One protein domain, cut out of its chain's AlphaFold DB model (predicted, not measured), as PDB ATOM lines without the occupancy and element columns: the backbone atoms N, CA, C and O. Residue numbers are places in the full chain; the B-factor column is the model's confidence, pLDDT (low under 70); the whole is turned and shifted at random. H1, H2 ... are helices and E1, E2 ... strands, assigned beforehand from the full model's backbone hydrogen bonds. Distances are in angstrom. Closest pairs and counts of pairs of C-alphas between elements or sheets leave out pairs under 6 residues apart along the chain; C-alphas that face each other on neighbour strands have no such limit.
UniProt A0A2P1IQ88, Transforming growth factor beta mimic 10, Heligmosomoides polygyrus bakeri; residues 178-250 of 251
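Overview. This is residues 178 to 250 of the 251 residues of the protein "Transforming growth factor beta mimic 10" of Heligmosomoides polygyrus bakeri (UniProt A0A2P1IQ88). A small, strongly twisted antiparallel sheet, E1, E4, E5, E6 in that order, curves partly round the short helix H1. The hairpin E2 and E3 lies toward one end of the long axis, and the short helix H2 toward the other. The printed part has 73 residues with two named helices and six named strands, in the order H1 E1 E2 E3 E4 E5 E6 H2; its class is mixed. It is compact, with a radius of gyration of the C-alphas of 11.6 A, spanning 36 by 24 by 19 A.

Arrangement. Begin at the hairpin of inner strands E4, residues 217 to 222, and E5, residues 225 to 232, where N 220 and O 227 are 2.8 A apart, within hydrogen-bond range. Edge strand E6, residues 235 to 238, completes a meander, each strand the antiparallel neighbour of the one before; N 230 and O 237 are 2.9 A apart. At the other edge E1, residues 190 to 193, is antiparallel to E4, with N 192 and O 219 2.8 A apart. H1, residues 179 to 184, is on this sheet; 1 of its 2 O i to N i+4 pairs is within range. In the hairpin E2, residues 200 to 204, and E3, residues 209 to 212, N 204 and O 209 are 2.8 A apart. The closest C-alphas of H1 and E3, Asp 179 and His 210, are 5.3 A apart. H2, residues 245 to 248, too short for such a pair, only grazes the four-stranded sheet.

Along the chain. Find C-alpha 179 at (82.786, -26.353, 40.304), where H1 begins. E5 runs 21.8 A from C-alpha 225 at (96.518, -37.031, 44.725); E4 measures 16.1 A. H2 ends at C-alpha 248, (101.353, -32.055, 37.632).

Size, cuts and confidence. The farthest C-alphas, Gly 205 and Ala 250, are 36.7 A apart. The printed part has no cut and no long link. Confidence is under 70 at residues 199 to 209, 240 to 242 and 247 to 250.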
ATOM      1  N   TYR A 178      83.061 -21.624  39.859       83.00
ATOM      2  CA  TYR A 178      82.211 -22.682  39.334       83.00
ATOM      3  C   TYR A 178      82.892 -24.043  39.452       83.00
ATOM      4  O   TYR A 178      84.012 -24.218  38.980       83.00
ATOM      5  N   ASP A 179      82.234 -25.018  40.065       82.12
ATOM      6  CA  ASP A 179      82.786 -26.353  40.304       82.12
ATOM      7  C   ASP A 179      83.225 -27.082  39.025       82.12
ATOM      8  O   ASP A 179      84.258 -27.752  38.997       82.12
ATOM      9  N   ASP A 180      82.487 -26.907  37.934       80.62
ATOM     10  CA  ASP A 180      82.796 -27.542  36.659       80.62
ATOM     11  C   ASP A 180      84.114 -27.035  36.049       80.62
ATOM     12  O   ASP A 180      84.762 -27.767  35.295       80.62
ATOM     13  N   ASP A 181      84.582 -25.833  36.413       83.00
ATOM     14  CA  ASP A 181      85.902 -25.341  35.998       83.00
ATOM     15  C   ASP A 181      87.034 -26.237  36.546       83.00
ATOM     16  O   ASP A 181      88.061 -26.404  35.880       83.00
ATOM     17  N   ILE A 182      86.836 -26.901  37.695       86.00
ATOM     18  CA  ILE A 182      87.808 -27.842  38.281       86.00
ATOM     19  C   ILE A 182      88.042 -29.030  37.337       86.00
ATOM     20  O   ILE A 182      89.178 -29.446  37.099       86.00
ATOM     21  N   ARG A 183      86.972 -29.561  36.735       83.06
ATOM     22  CA  ARG A 183      87.065 -30.693  35.801       83.06
ATOM     23  C   ARG A 183      87.417 -30.242  34.390       83.06
ATOM     24  O   ARG A 183      88.246 -30.854  33.723       83.06
ATOM     25  N   THR A 184      86.796 -29.172  33.905       78.50
ATOM     26  CA  THR A 184      86.880 -28.792  32.490       78.50
ATOM     27  C   THR A 184      88.085 -27.921  32.163       78.50
ATOM     28  O   THR A 184      88.683 -28.123  31.101       78.50
ATOM     29  N   LYS A 185      88.483 -27.000  33.051       83.06
ATOM     30  CA  LYS A 185      89.654 -26.130  32.854       83.06
ATOM     31  C   LYS A 185      90.895 -26.692  33.525       83.06
ATOM     32  O   LYS A 185      91.923 -26.817  32.869       83.06
ATOM     33  N   LEU A 186      90.786 -27.067  34.800       86.06
ATOM     34  CA  LEU A 186      91.920 -27.570  35.579       86.06
ATOM     35  C   LEU A 186      92.187 -29.074  35.393       86.06
ATOM     36  O   LEU A 186      93.216 -29.573  35.849       86.06
ATOM     37  N   LYS A 187      91.294 -29.784  34.688       86.19
ATOM     38  CA  LYS A 187      91.452 -31.191  34.274       86.19
ATOM     39  C   LYS A 187      91.546 -32.196  35.423       86.19
ATOM     40  O   LYS A 187      92.048 -33.301  35.238       86.19
ATOM     41  N   TYR A 188      91.034 -31.850  36.600       87.38
ATOM     42  CA  TYR A 188      90.914 -32.811  37.693       87.38
ATOM     43  C   TYR A 188      89.868 -33.880  37.361       87.38
ATOM     44  O   TYR A 188      88.847 -33.613  36.724       87.38
ATOM     45  N   GLN A 189      90.104 -35.103  37.833       88.69
ATOM     46  CA  GLN A 189      89.218 -36.255  37.619       88.69
ATOM     47  C   GLN A 189      87.955 -36.176  38.482       88.69
ATOM     48  O   GLN A 189      86.926 -36.769  38.161       88.69
ATOM     49  N   GLY A 190      88.031 -35.429  39.579       86.38
ATOM     50  CA  GLY A 190      86.930 -35.175  40.488       86.38
ATOM     51  C   GLY A 190      87.299 -34.087  41.480       86.38
ATOM     52  O   GLY A 190      88.411 -33.558  41.466       86.38
ATOM     53  N   TYR A 191      86.352 -33.762  42.344       88.88
ATOM     54  CA  TYR A 191      86.575 -32.882  43.475       88.88
ATOM     55  C   TYR A 191      85.666 -33.316  44.627       88.88
ATOM     56  O   TYR A 191      84.643 -33.969  44.404       88.88
ATOM     57  N   SER A 192      86.047 -32.968  45.845       88.12
ATOM     58  CA  SER A 192      85.220 -33.070  47.043       88.12
ATOM     59  C   SER A 192      85.261 -31.745  47.789       88.12
ATOM     60  O   SER A 192      86.186 -30.953  47.619       88.12
ATOM     61  N   PHE A 193      84.255 -31.479  48.607       85.44
ATOM     62  CA  PHE A 193      84.203 -30.278  49.428       85.44
ATOM     63  C   PHE A 193      83.545 -30.598  50.764       85.44
ATOM     64  O   PHE A 193      82.748 -31.534  50.857       85.44
ATOM     65  N   ASP A 194      83.927 -29.844  51.786       78.56
ATOM     66  CA  ASP A 194      83.322 -29.896  53.109       78.56
ATOM     67  C   ASP A 194      82.339 -28.730  53.227       78.56
ATOM     68  O   ASP A 194      82.680 -27.602  52.881       78.56
ATOM     69  N   TYR A 195      81.126 -28.987  53.708       76.00
ATOM     70  CA  TYR A 195      80.125 -27.938  53.906       76.00
ATOM     71  C   TYR A 195      80.541 -26.915  54.976       76.00
ATOM     72  O   TYR A 195      79.975 -25.826  55.005       76.00
ATOM     73  N   GLU A 196      81.514 -27.232  55.838       73.94
ATOM     74  CA  GLU A 196      82.049 -26.284  56.826       73.94
ATOM     75  C   GLU A 196      83.008 -25.246  56.219       73.94
ATOM     76  O   GLU A 196      83.132 -24.147  56.755       73.94
ATOM     77  N   THR A 197      83.690 -25.572  55.116       71.81
ATOM     78  CA  THR A 197      84.708 -24.701  54.485       71.81
ATOM     79  C   THR A 197      84.357 -24.275  53.063       71.81
ATOM     80  O   THR A 197      84.997 -23.384  52.500       71.81
ATOM     81  N   ALA A 198      83.337 -24.892  52.477       71.50
ATOM     82  CA  ALA A 198      82.840 -24.587  51.155       71.50
ATOM     83  C   ALA A 198      81.430 -24.011  51.273       71.50
ATOM     84  O   ALA A 198      80.438 -24.730  51.419       71.50
ATOM     85  N   GLU A 199      81.338 -22.689  51.189       69.94
ATOM     86  CA  GLU A 199      80.053 -22.007  51.167       69.94
ATOM     87  C   GLU A 199      79.502 -22.021  49.735       69.94
ATOM     88  O   GLU A 199      79.891 -21.257  48.844       69.94
ATOM     89  N   VAL A 200      78.582 -22.955  49.506       63.34
ATOM     90  CA  VAL A 200      77.842 -23.082  48.253       63.34
ATOM     91  C   VAL A 200      76.758 -22.011  48.224       63.34
ATOM     92  O   VAL A 200      75.779 -22.078  48.965       63.34
ATOM     93  N   THR A 201      76.884 -21.042  47.324       57.78
ATOM     94  CA  THR A 201      75.825 -20.042  47.097       57.78
ATOM     95  C   THR A 201      74.744 -20.533  46.154       57.78
ATOM     96  O   THR A 201      73.668 -19.940  46.080       57.78
ATOM     97  N   TYR A 202      75.031 -21.592  45.399       56.69
ATOM     98  CA  TYR A 202      74.148 -22.040  44.341       56.69
ATOM     99  C   TYR A 202      74.393 -23.506  43.984       56.69
ATOM    100  O   TYR A 202      75.531 -23.869  43.697       56.69
ATOM    101  N   SER A 203      73.336 -24.323  43.935       51.91
ATOM    102  CA  SER A 203      73.375 -25.695  43.412       51.91
ATOM    103  C   SER A 203      72.374 -25.890  42.263       51.91
ATOM    104  O   SER A 203      71.270 -25.338  42.261       51.91
ATOM    105  N   PHE A 204      72.775 -26.646  41.239       46.50
ATOM    106  CA  PHE A 204      71.993 -26.884  40.026       46.50
ATOM    107  C   PHE A 204      71.257 -28.226  40.095       46.50
ATOM    108  O   PHE A 204      71.878 -29.262  39.887       46.50
ATOM    109  N   GLY A 205      69.930 -28.207  40.292       43.81
ATOM    110  CA  GLY A 205      69.066 -29.390  40.114       43.81
ATOM    111  C   GLY A 205      69.578 -30.663  40.809       43.81
ATOM    112  O   GLY A 205      70.298 -30.591  41.799       43.81
ATOM    113  N   ASN A 206      69.233 -31.837  40.273       37.44
ATOM    114  CA  ASN A 206      69.842 -33.108  40.700       37.44
ATOM    115  C   ASN A 206      71.237 -33.332  40.084       37.44
ATOM    116  O   ASN A 206      71.867 -34.356  40.344       37.44
ATOM    117  N   ASP A 207      71.714 -32.384  39.276       44.72
ATOM    118  CA  ASP A 207      72.903 -32.532  38.434       44.72
ATOM    119  C   ASP A 207      74.177 -32.115  39.188       44.72
ATOM    120  O   ASP A 207      75.288 -32.402  38.747       44.72
ATOM    121  N   GLY A 208      74.021 -31.474  40.354       55.81
ATOM    122  CA  GLY A 208      75.095 -31.277  41.327       55.81
ATOM    123  C   GLY A 208      76.166 -30.270  40.913       55.81
ATOM    124  O   GLY A 208      77.284 -30.377  41.405       55.81
ATOM    125  N   ALA A 209      75.861 -29.320  40.023       63.03
ATOM    126  CA  ALA A 209      76.778 -28.222  39.708       63.03
ATOM    127  C   ALA A 209      76.685 -27.129  40.784       63.03
ATOM    128  O   ALA A 209      75.580 -26.752  41.182       63.03
ATOM    129  N   HIS A 210      77.821 -26.611  41.243       75.56
ATOM    130  CA  HIS A 210      77.921 -25.730  42.408       75.56
ATOM    131  C   HIS A 210      78.665 -24.433  42.077       75.56
ATOM    132  O   HIS A 210      79.697 -24.452  41.405       75.56
ATOM    133  N   TYR A 211      78.175 -23.306  42.600       78.62
ATOM    134  CA  TYR A 211      78.973 -22.084  42.705       78.62
ATOM    135  C   TYR A 211      79.371 -21.874  44.155       78.62
ATOM    136  O   TYR A 211      78.530 -21.863  45.057       78.62
ATOM    137  N   PHE A 212      80.665 -21.693  44.346       81.44
ATOM    138  CA  PHE A 212      81.289 -21.478  45.633       81.44
ATOM    139  C   PHE A 212      81.627 -20.006  45.777       81.44
ATOM    140  O   PHE A 212      82.111 -19.396  44.823       81.44
ATOM    141  N   ILE A 213      81.356 -19.424  46.939       82.25
ATOM    142  CA  ILE A 213      81.756 -18.038  47.186       82.25
ATOM    143  C   ILE A 213      83.269 -17.905  47.252       82.25
ATOM    144  O   ILE A 213      83.978 -18.871  47.549       82.25
ATOM    145  N   GLU A 214      83.744 -16.687  47.040       82.88
ATOM    146  CA  GLU A 214      85.126 -16.331  47.324       82.88
ATOM    147  C   GLU A 214      85.541 -16.750  48.747       82.88
ATOM    148  O   GLU A 214      84.787 -16.601  49.708       82.88
ATOM    149  N   GLY A 215      86.738 -17.324  48.867       84.12
ATOM    150  CA  GLY A 215      87.273 -17.908  50.097       84.12
ATOM    151  C   GLY A 215      86.905 -19.376  50.323       84.12
ATOM    152  O   GLY A 215      87.551 -20.033  51.137       84.12
ATOM    153  N   SER A 216      85.929 -19.921  49.588       88.69
ATOM    154  CA  SER A 216      85.554 -21.335  49.710       88.69
ATOM    155  C   SER A 216      86.708 -22.258  49.345       88.69
ATOM    156  O   SER A 216      87.396 -22.034  48.344       88.69
ATOM    157  N   GLN A 217      86.863 -23.341  50.105       90.69
ATOM    158  CA  GLN A 217      87.887 -24.349  49.859       90.69
ATOM    159  C   GLN A 217      87.276 -25.662  49.366       90.69
ATOM    160  O   GLN A 217      86.320 -26.185  49.932       90.69
ATOM    161  N   VAL A 218      87.873 -26.233  48.324       90.56
ATOM    162  CA  VAL A 218      87.530 -27.560  47.801       90.56
ATOM    163  C   VAL A 218      88.798 -28.387  47.619       90.56
ATOM    164  O   VAL A 218      89.908 -27.863  47.579       90.56
ATOM    165  N   THR A 219      88.653 -29.701  47.515       90.56
ATOM    166  CA  THR A 219      89.759 -30.627  47.252       90.56
ATOM    167  C   THR A 219      89.621 -31.200  45.850       90.56
ATOM    168  O   THR A 219      88.702 -31.970  45.582       90.56
ATOM    169  N   GLY A 220      90.535 -30.853  44.948       89.62
ATOM    170  CA  GLY A 220      90.645 -31.474  43.630       89.62
ATOM    171  C   GLY A 220      91.323 -32.846  43.705       89.62
ATOM    172  O   GLY A 220      92.266 -33.039  44.472       89.62
ATOM    173  N   ILE A 221      90.867 -33.804  42.893       89.69
ATOM    174  CA  ILE A 221      91.453 -35.149  42.777       89.69
ATOM    175  C   ILE A 221      92.163 -35.300  41.427       89.69
ATOM    176  O   ILE A 221      91.522 -35.277  40.372       89.69
ATOM    177  N   CYS A 222      93.486 -35.447  41.458       87.88
ATOM    178  CA  CYS A 222      94.330 -35.620  40.277       87.88
ATOM    179  C   CYS A 222      95.185 -36.880  40.429       87.88
ATOM    180  O   CYS A 222      96.101 -36.915  41.245       87.88
ATOM    181  N   ASN A 223      94.891 -37.933  39.660       84.06
ATOM    182  CA  ASN A 223      95.648 -39.192  39.655       84.06
ATOM    183  C   ASN A 223      95.839 -39.811  41.053       84.06
ATOM    184  O   ASN A 223      96.888 -40.364  41.370       84.06
ATOM    185  N   GLY A 224      94.812 -39.706  41.901       82.88
ATOM    186  CA  GLY A 224      94.840 -40.187  43.286       82.88
ATOM    187  C   GLY A 224      95.461 -39.218  44.298       82.88
ATOM    188  O   GLY A 224      95.331 -39.454  45.496       82.88
ATOM    189  N   TYR A 225      96.069 -38.114  43.852       84.94
ATOM    190  CA  TYR A 225      96.518 -37.031  44.725       84.94
ATOM    191  C   TYR A 225      95.382 -36.049  45.008       84.94
ATOM    192  O   TYR A 225      94.585 -35.722  44.126       84.94
ATOM    193  N   GLN A 226      95.333 -35.577  46.251       88.44
ATOM    194  CA  GLN A 226      94.406 -34.549  46.707       88.44
ATOM    195  C   GLN A 226      95.116 -33.200  46.709       88.44
ATOM    196  O   GLN A 226      96.182 -33.065  47.309       88.44
ATOM    197  N   VAL A 227      94.529 -32.216  46.033       88.25
ATOM    198  CA  VAL A 227      95.077 -30.864  45.925       88.25
ATOM    199  C   VAL A 227      94.059 -29.881  46.490       88.25
ATOM    200  O   VAL A 227      92.934 -29.836  45.988       88.25
ATOM    201  N   PRO A 228      94.408 -29.102  47.524       90.06
ATOM    202  CA  PRO A 228      93.530 -28.054  48.012       90.06
ATOM    203  C   PRO A 228      93.431 -26.934  46.969       90.06
ATOM    204  O   PRO A 228      94.436 -26.502  46.396       90.06
ATOM    205  N   LEU A 229      92.201 -26.498  46.722       91.06
ATOM    206  CA  LEU A 229      91.856 -25.406  45.828       91.06
ATOM    207  C   LEU A 229      91.021 -24.382  46.596       91.06
ATOM    208  O   LEU A 229      90.140 -24.759  47.369       91.06
ATOM    209  N   TRP A 230      91.255 -23.099  46.347       91.38
ATOM    210  CA  TRP A 230      90.472 -22.008  46.921       91.38
ATOM    211  C   TRP A 230      89.812 -21.216  45.815       91.38
ATOM    212  O   TRP A 230      90.388 -21.024  44.743       91.38
ATOM    213  N   CYS A 231      88.596 -20.767  46.083       87.81
ATOM    214  CA  CYS A 231      87.934 -19.820  45.223       87.81
ATOM    215  C   CYS A 231      88.454 -18.414  45.511       87.81
ATOM    216  O   CYS A 231      88.317 -17.931  46.634       87.81
ATOM    217  N   GLN A 232      89.025 -17.753  44.510       85.19
ATOM    218  CA  GLN A 232      89.472 -16.372  44.626       85.19
ATOM    219  C   GLN A 232      89.195 -15.627  43.323       85.19
ATOM    220  O   GLN A 232      89.531 -16.127  42.251       85.19
ATOM    221  N   ASP A 233      88.574 -14.446  43.407       79.56
ATOM    222  CA  ASP A 233      88.269 -13.600  42.243       79.56
ATOM    223  C   ASP A 233      87.554 -14.347  41.084       79.56
ATOM    224  O   ASP A 233      87.734 -14.048  39.901       79.56
ATOM    225  N   GLY A 234      86.722 -15.347  41.407       76.50
ATOM    226  CA  GLY A 234      86.000 -16.165  40.423       76.50
ATOM    227  C   GLY A 234      86.844 -17.230  39.706       76.50
ATOM    228  O   GLY A 234      86.398 -17.793  38.696       76.50
ATOM    229  N   GLU A 235      88.045 -17.522  40.207       82.62
ATOM    230  CA  GLU A 235      88.923 -18.587  39.723       82.62
ATOM    231  C   GLU A 235      89.375 -19.532  40.841       82.62
ATOM    232  O   GLU A 235      89.504 -19.167  42.008       82.62
ATOM    233  N   TRP A 236      89.627 -20.784  40.463       86.81
ATOM    234  CA  TRP A 236      90.201 -21.775  41.366       86.81
ATOM    235  C   TRP A 236      91.719 -21.645  41.393       86.81
ATOM    236  O   TRP A 236      92.383 -21.853  40.374       86.81
ATOM    237  N   ILE A 237      92.263 -21.364  42.570       87.38
ATOM    238  CA  ILE A 237      93.702 -21.281  42.823       87.38
ATOM    239  C   ILE A 237      94.171 -22.479  43.651       87.38
ATOM    240  O   ILE A 237      93.423 -22.988  44.476       87.38
ATOM    241  N   GLY A 238      95.404 -22.937  43.430       83.50
ATOM    242  CA  GLY A 238      96.033 -24.018  44.196       83.50
ATOM    243  C   GLY A 238      97.323 -23.555  44.874       83.50
ATOM    244  O   GLY A 238      97.939 -22.577  44.456       83.50
ATOM    245  N   GLU A 239      97.758 -24.278  45.906       71.81
ATOM    246  CA  GLU A 239      98.957 -23.953  46.701       71.81
ATOM    247  C   GLU A 239     100.248 -24.192  45.901       71.81
ATOM    248  O   GLU A 239     101.297 -23.592  46.144       71.81
ATOM    249  N   VAL A 240     100.166 -25.080  44.911       66.25
ATOM    250  CA  VAL A 240     101.256 -25.448  44.010       66.25
ATOM    251  C   VAL A 240     101.242 -24.572  42.759       66.25
ATOM    252  O   VAL A 240     100.197 -24.339  42.160       66.25
ATOM    253  N   LYS A 241     102.433 -24.169  42.286       57.47
ATOM    254  CA  LYS A 241     102.612 -23.401  41.032       57.47
ATOM    255  C   LYS A 241     101.971 -24.056  39.797       57.47
ATOM    256  O   LYS A 241     101.671 -23.350  38.839       57.47
ATOM    257  N   ASN A 242     101.768 -25.376  39.818       61.62
ATOM    258  CA  ASN A 242     101.095 -26.132  38.766       61.62
ATOM    259  C   ASN A 242      99.695 -26.526  39.241       61.62
ATOM    260  O   ASN A 242      99.511 -27.586  39.827       61.62
ATOM    261  N   ILE A 243      98.719 -25.654  38.990       73.56
ATOM    262  CA  ILE A 243      97.342 -25.841  39.468       73.56
ATOM    263  C   ILE A 243      96.535 -26.837  38.622       73.56
ATOM    264  O   ILE A 243      95.535 -27.356  39.101       73.56
ATOM    265  N   SER A 244      96.946 -27.101  37.374       77.88
ATOM    266  CA  SER A 244      96.273 -28.031  36.454       77.88
ATOM    267  C   SER A 244      96.817 -29.452  36.602       77.88
ATOM    268  O   SER A 244      98.034 -29.646  36.647       77.88
ATOM    269  N   CYS A 245      95.925 -30.446  36.596       78.75
ATOM    270  CA  CYS A 245      96.292 -31.858  36.724       78.75
ATOM    271  C   CYS A 245      97.250 -32.318  35.608       78.75
ATOM    272  O   CYS A 245      98.192 -33.067  35.860       78.75
ATOM    273  N   ASP A 246      97.094 -31.793  34.389       76.69
ATOM    274  CA  ASP A 246      97.992 -32.103  33.268       76.69
ATOM    275  C   ASP A 246      99.421 -31.596  33.512       76.69
ATOM    276  O   ASP A 246     100.393 -32.245  33.128       76.69
ATOM    277  N   MET A 247      99.563 -30.454  34.190       65.94
ATOM    278  CA  MET A 247     100.867 -29.864  34.511       65.94
ATOM    279  C   MET A 247     101.558 -30.563  35.684       65.94
ATOM    280  O   MET A 247     102.783 -30.503  35.792       65.94
ATOM    281  N   MET A 248     100.798 -31.226  36.558       60.66
ATOM    282  CA  MET A 248     101.353 -32.055  37.632       60.66
ATOM    283  C   MET A 248     101.936 -33.372  37.100       60.66
ATOM    284  O   MET A 248     102.860 -33.906  37.699       60.66
ATOM    285  N   ASN A 249     101.464 -33.856  35.947       59.28
ATOM    286  CA  ASN A 249     101.966 -35.084  35.313       59.28
ATOM    287  C   ASN A 249     103.269 -34.893  34.516       59.28
ATOM    288  O   ASN A 249     103.832 -35.869  34.026       59.28
ATOM    289  N   ALA A 250     103.722 -33.649  34.336       56.50
ATOM    290  CA  ALA A 250     104.923 -33.313  33.569       56.50
ATOM    291  C   ALA A 250     106.204 -33.221  34.430       56.50
ATOM    292  O   ALA A 250     107.234 -32.761  33.930       56.50
TER     293      ALA A 250